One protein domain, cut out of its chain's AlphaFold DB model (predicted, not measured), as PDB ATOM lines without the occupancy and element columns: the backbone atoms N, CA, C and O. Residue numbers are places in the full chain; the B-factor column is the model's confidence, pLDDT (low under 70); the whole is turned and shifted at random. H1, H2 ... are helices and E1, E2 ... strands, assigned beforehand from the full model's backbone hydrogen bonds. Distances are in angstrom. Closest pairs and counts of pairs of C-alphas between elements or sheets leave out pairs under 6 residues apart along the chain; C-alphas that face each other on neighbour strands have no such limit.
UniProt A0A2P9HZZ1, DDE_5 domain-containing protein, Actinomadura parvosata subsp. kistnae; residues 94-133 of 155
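This is residues 94 to 133 of the 155 residues of the protein "DDE_5 domain-containing protein" of Actinomadura parvosata subsp. kistnae (UniProt A0A2P9HZZ1). With little regular structure, the chain makes a long, narrow loop: it runs from strand E1 to the short helix H1 at the far end, then returns to E2, which pairs with E1 in a small two-stranded antiparallel sheet. Residues 109 to 114 stick out. The printed part has 40 residues, 13 of them in E1, H1 and E2, in that order; the class is mixed, helices and strands. It is only just loose, close to extended, a rod spanning 35 by 17 by 13 A, with a radius of gyration of the C-alphas of 13.0 A.

E1, residues 96 to 98, and E2, residues 123 to 125, are antiparallel at 150 degrees; N 97 and O 124 are within hydrogen-bond range at 2.9 A. In H1, residues 104 to 110, every O i to N i+4 pair is within hydrogen-bond range.

E1 begins at C-alpha 96 (89.668, 14.191, 25.865) and measures 6.7 A. H1 measures 9.9 A. E2, 6.0 A, ends at C-alpha 125 (89.495, 10.872, 28.668).

The C-alphas farthest apart, of Asp 94 and Pro 112, are 35.9 A apart. The link from H1 to E2 is long, 12 residues. The printed part has no cut; residue 133 is under pLDDT 70.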
ATOM      1  N   ASP A  94      96.800  13.560  27.752       89.75
ATOM      2  CA  ASP A  94      95.833  14.466  28.380       89.75
ATOM      3  C   ASP A  94      94.635  14.808  27.476       89.75
ATOM      4  O   ASP A  94      93.765  15.589  27.866       89.75
ATOM      5  N   ARG A  95      94.548  14.226  26.268       88.94
ATOM      6  CA  ARG A  95      93.418  14.468  25.365       88.94
ATOM      7  C   ARG A  95      92.117  13.896  25.927       88.94
ATOM      8  O   ARG A  95      92.055  12.806  26.499       88.94
ATOM      9  N   VAL A  96      91.044  14.634  25.664       91.25
ATOM     10  CA  VAL A  96      89.668  14.191  25.865       91.25
ATOM     11  C   VAL A  96      88.979  14.181  24.514       91.25
ATOM     12  O   VAL A  96      88.800  15.225  23.890       91.25
ATOM     13  N   LEU A  97      88.594  12.994  24.060       90.50
ATOM     14  CA  LEU A  97      87.735  12.835  22.897       90.50
ATOM     15  C   LEU A  97      86.276  12.783  23.344       90.50
ATOM     16  O   LEU A  97      85.960  12.587  24.518       90.50
ATOM     17  N   ARG A  98      85.362  12.957  22.395       90.56
ATOM     18  CA  ARG A  98      83.929  12.792  22.634       90.56
ATOM     19  C   ARG A  98      83.425  11.586  21.865       90.56
ATOM     20  O   ARG A  98      83.759  11.408  20.697       90.56
ATOM     21  N   ARG A  99      82.593  10.777  22.515       90.19
ATOM     22  CA  ARG A  99      81.853   9.710  21.837       90.19
ATOM     23  C   ARG A  99      80.826  10.314  20.868       90.19
ATOM     24  O   ARG A  99      80.440  11.477  21.044       90.19
ATOM     25  N   PRO A 100      80.344   9.538  19.883       90.00
ATOM     26  CA  PRO A 100      79.190   9.937  19.089       90.00
ATOM     27  C   PRO A 100      78.024  10.346  19.994       90.00
ATOM     28  O   PRO A 100      77.792   9.726  21.036       90.00
ATOM     29  N   ALA A 101      77.320  11.416  19.625       91.12
ATOM     30  CA  ALA A 101      76.088  11.782  20.312       91.12
ATOM     31  C   ALA A 101      75.032  10.695  20.093       91.12
ATOM     32  O   ALA A 101      75.027  10.029  19.054       91.12
ATOM     33  N   HIS A 102      74.120  10.542  21.053       85.00
ATOM     34  CA  HIS A 102      72.962   9.680  20.853       85.00
ATOM     35  C   HIS A 102      72.157  10.153  19.632       85.00
ATOM     36  O   HIS A 102      72.016  11.367  19.430       85.00
ATOM     37  N   PRO A 103      71.604   9.228  18.827       89.44
ATOM     38  CA  PRO A 103      70.676   9.577  17.766       89.44
ATOM     39  C   PRO A 103      69.569  10.492  18.288       89.44
ATOM     40  O   PRO A 103      68.996  10.262  19.354       89.44
ATOM     41  N   ARG A 104      69.222  11.522  17.508       87.12
ATOM     42  CA  ARG A 104      68.239  12.540  17.913       87.12
ATOM     43  C   ARG A 104      66.917  11.929  18.389       87.12
ATOM     44  O   ARG A 104      66.342  12.411  19.353       87.12
ATOM     45  N   ARG A 105      66.464  10.853  17.736       89.81
ATOM     46  CA  ARG A 105      65.241  10.126  18.103       89.81
ATOM     47  C   ARG A 105      65.308   9.555  19.519       89.81
ATOM     48  O   ARG A 105      64.368   9.745  20.278       89.81
ATOM     49  N   GLU A 106      66.401   8.879  19.868       90.31
ATOM     50  CA  GLU A 106      66.597   8.313  21.210       90.31
ATOM     51  C   GLU A 106      66.627   9.418  22.264       90.31
ATOM     52  O   GLU A 106      65.980   9.309  23.301       90.31
ATOM     53  N   HIS A 107      67.308  10.525  21.958       87.94
ATOM     54  CA  HIS A 107      67.356  11.679  22.845       87.94
ATOM     55  C   HIS A 107      65.969  12.309  23.067       87.94
ATOM     56  O   HIS A 107      65.612  12.572  24.210       87.94
ATOM     57  N   CYS A 108      65.166  12.503  22.016       89.19
ATOM     58  CA  CYS A 108      63.808  13.048  22.142       89.19
ATOM     59  C   CYS A 108      62.864  12.121  22.927       89.19
ATOM     60  O   CYS A 108      61.992  12.609  23.638       89.19
ATOM     61  N   LEU A 109      63.032  10.797  22.815       91.38
ATOM     62  CA  LEU A 109      62.265   9.829  23.611       91.38
ATOM     63  C   LEU A 109      62.646   9.884  25.096       91.38
ATOM     64  O   LEU A 109      61.772   9.798  25.952       91.38
ATOM     65  N   ALA A 110      63.938  10.036  25.395       89.25
ATOM     66  CA  ALA A 110      64.435  10.146  26.764       89.25
ATOM     67  C   ALA A 110      64.121  11.508  27.411       89.25
ATOM     68  O   ALA A 110      64.016  11.587  28.633       89.25
ATOM     69  N   ASN A 111      63.947  12.561  26.605       88.44
ATOM     70  CA  ASN A 111      63.700  13.924  27.073       88.44
ATOM     71  C   ASN A 111      62.422  14.517  26.446       88.44
ATOM     72  O   ASN A 111      62.483  15.415  25.600       88.44
ATOM     73  N   PRO A 112      61.236  14.049  26.868       85.38
ATOM     74  CA  PRO A 112      59.957  14.483  26.301       85.38
ATOM     75  C   PRO A 112      59.637  15.968  26.549       85.38
ATOM     76  O   PRO A 112      58.802  16.534  25.851       85.38
ATOM     77  N   ALA A 113      60.316  16.616  27.503       88.69
ATOM     78  CA  ALA A 113      60.204  18.054  27.758       88.69
ATOM     79  C   ALA A 113      60.881  18.933  26.681       88.69
ATOM     80  O   ALA A 113      60.699  20.148  26.695       88.69
ATOM     81  N   GLY A 114      61.626  18.337  25.739       81.06
ATOM     82  CA  GLY A 114      62.122  19.024  24.543       81.06
ATOM     83  C   GLY A 114      63.401  19.840  24.740       81.06
ATOM     84  O   GLY A 114      63.524  20.926  24.170       81.06
ATOM     85  N   ASP A 115      64.362  19.339  25.516       86.81
ATOM     86  CA  ASP A 115      65.691  19.946  25.589       86.81
ATOM     87  C   ASP A 115      66.462  19.811  24.261       86.81
ATOM     88  O   ASP A 115      66.084  19.106  23.317       86.81
ATOM     89  N   ARG A 116      67.549  20.579  24.139       89.12
ATOM     90  CA  ARG A 116      68.375  20.569  22.932       89.12
ATOM     91  C   ARG A 116      69.257  19.312  22.931       89.12
ATOM     92  O   ARG A 116      70.103  19.204  23.820       89.12
ATOM     93  N   PRO A 117      69.211  18.478  21.871       88.06
ATOM     94  CA  PRO A 117      70.117  17.346  21.746       88.06
ATOM     95  C   PRO A 117      71.582  17.778  21.846       88.06
ATOM     96  O   PRO A 117      71.980  18.746  21.175       88.06
ATOM     97  N   PRO A 118      72.404  17.076  22.644       89.00
ATOM     98  CA  PRO A 118      73.814  17.388  22.740       89.00
ATOM     99  C   PRO A 118      74.488  17.132  21.388       89.00
ATOM    100  O   PRO A 118      74.188  16.165  20.691       89.00
ATOM    101  N   LYS A 119      75.437  17.998  21.016       90.00
ATOM    102  CA  LYS A 119      76.229  17.819  19.785       90.00
ATOM    103  C   LYS A 119      77.153  16.599  19.855       90.00
ATOM    104  O   LYS A 119      77.544  16.063  18.824       90.00
ATOM    105  N   HIS A 120      77.524  16.193  21.067       91.25
ATOM    106  CA  HIS A 120      78.519  15.164  21.336       91.25
ATOM    107  C   HIS A 120      78.056  14.253  22.473       91.25
ATOM    108  O   HIS A 120      77.325  14.692  23.360       91.25
ATOM    109  N   GLY A 121      78.500  12.999  22.459       90.81
ATOM    110  CA  GLY A 121      78.274  12.061  23.549       90.81
ATOM    111  C   GLY A 121      79.203  12.302  24.741       90.81
ATOM    112  O   GLY A 121      79.874  13.334  24.863       90.81
ATOM    113  N   GLY A 122      79.252  11.307  25.628       90.56
ATOM    114  CA  GLY A 122      80.109  11.326  26.812       90.56
ATOM    115  C   GLY A 122      81.595  11.518  26.490       90.56
ATOM    116  O   GLY A 122      82.071  11.206  25.394       90.56
ATOM    117  N   GLU A 123      82.330  12.040  27.469       92.75
ATOM    118  CA  GLU A 123      83.779  12.212  27.377       92.75
ATOM    119  C   GLU A 123      84.500  10.867  27.389       92.75
ATOM    120  O   GLU A 123      84.149   9.947  28.125       92.75
ATOM    121  N   PHE A 124      85.543  10.778  26.577       90.31
ATOM    122  CA  PHE A 124      86.516   9.706  26.565       90.31
ATOM    123  C   PHE A 124      87.876  10.323  26.888       90.31
ATOM    124  O   PHE A 124      88.524  10.921  26.028       90.31
ATOM    125  N   ARG A 125      88.265  10.256  28.162       92.12
ATOM    126  CA  ARG A 125      89.495  10.872  28.668       92.12
ATOM    127  C   ARG A 125      90.639   9.876  28.583       92.12
ATOM    128  O   ARG A 125      90.521   8.773  29.101       92.12
ATOM    129  N   PHE A 126      91.752  10.269  27.976       88.38
ATOM    130  CA  PHE A 126      92.915   9.388  27.845       88.38
ATOM    131  C   PHE A 126      93.629   9.181  29.187       88.38
ATOM    132  O   PHE A 126      94.281   8.163  29.397       88.38
ATOM    133  N   THR A 127      93.448  10.114  30.120       91.31
ATOM    134  CA  THR A 127      93.948  10.013  31.494       91.31
ATOM    135  C   THR A 127      93.149   9.044  32.359       91.31
ATOM    136  O   THR A 127      93.576   8.753  33.471       91.31
ATOM    137  N   ASP A 128      91.976   8.587  31.908       89.12
ATOM    138  CA  ASP A 128      91.168   7.633  32.658       89.12
ATOM    139  C   ASP A 128      91.665   6.199  32.379       89.12
ATOM    140  O   ASP A 128      91.463   5.676  31.277       89.12
ATOM    141  N   PRO A 129      92.281   5.520  33.367       80.12
ATOM    142  CA  PRO A 129      92.828   4.180  33.180       80.12
ATOM    143  C   PRO A 129      91.749   3.128  32.892       80.12
ATOM    144  O   PRO A 129      92.072   2.043  32.403       80.12
ATOM    145  N   VAL A 130      90.468   3.402  33.181       85.19
ATOM    146  CA  VAL A 130      89.378   2.474  32.849       85.19
ATOM    147  C   VAL A 130      88.763   2.729  31.474       85.19
ATOM    148  O   VAL A 130      88.105   1.830  30.947       85.19
ATOM    149  N   ALA A 131      89.036   3.878  30.842       76.81
ATOM    150  CA  ALA A 131      88.483   4.228  29.533       76.81
ATOM    151  C   ALA A 131      88.851   3.208  28.441       76.81
ATOM    152  O   ALA A 131      88.046   2.931  27.552       76.81
ATOM    153  N   PHE A 132      90.024   2.575  28.546       71.81
ATOM    154  CA  PHE A 132      90.528   1.603  27.569       71.81
ATOM    155  C   PHE A 132      90.185   0.136  27.884       71.81
ATOM    156  O   PHE A 132      90.554  -0.749  27.110       71.81
ATOM    157  N   ARG A 133      89.452  -0.169  28.969       67.56
ATOM    158  CA  ARG A 133      89.164  -1.565  29.380       67.56
ATOM    159  C   ARG A 133      88.366  -2.388  28.360       67.56
ATOM    160  O   ARG A 133      88.384  -3.608  28.436       67.56
TER     161      ARG A 133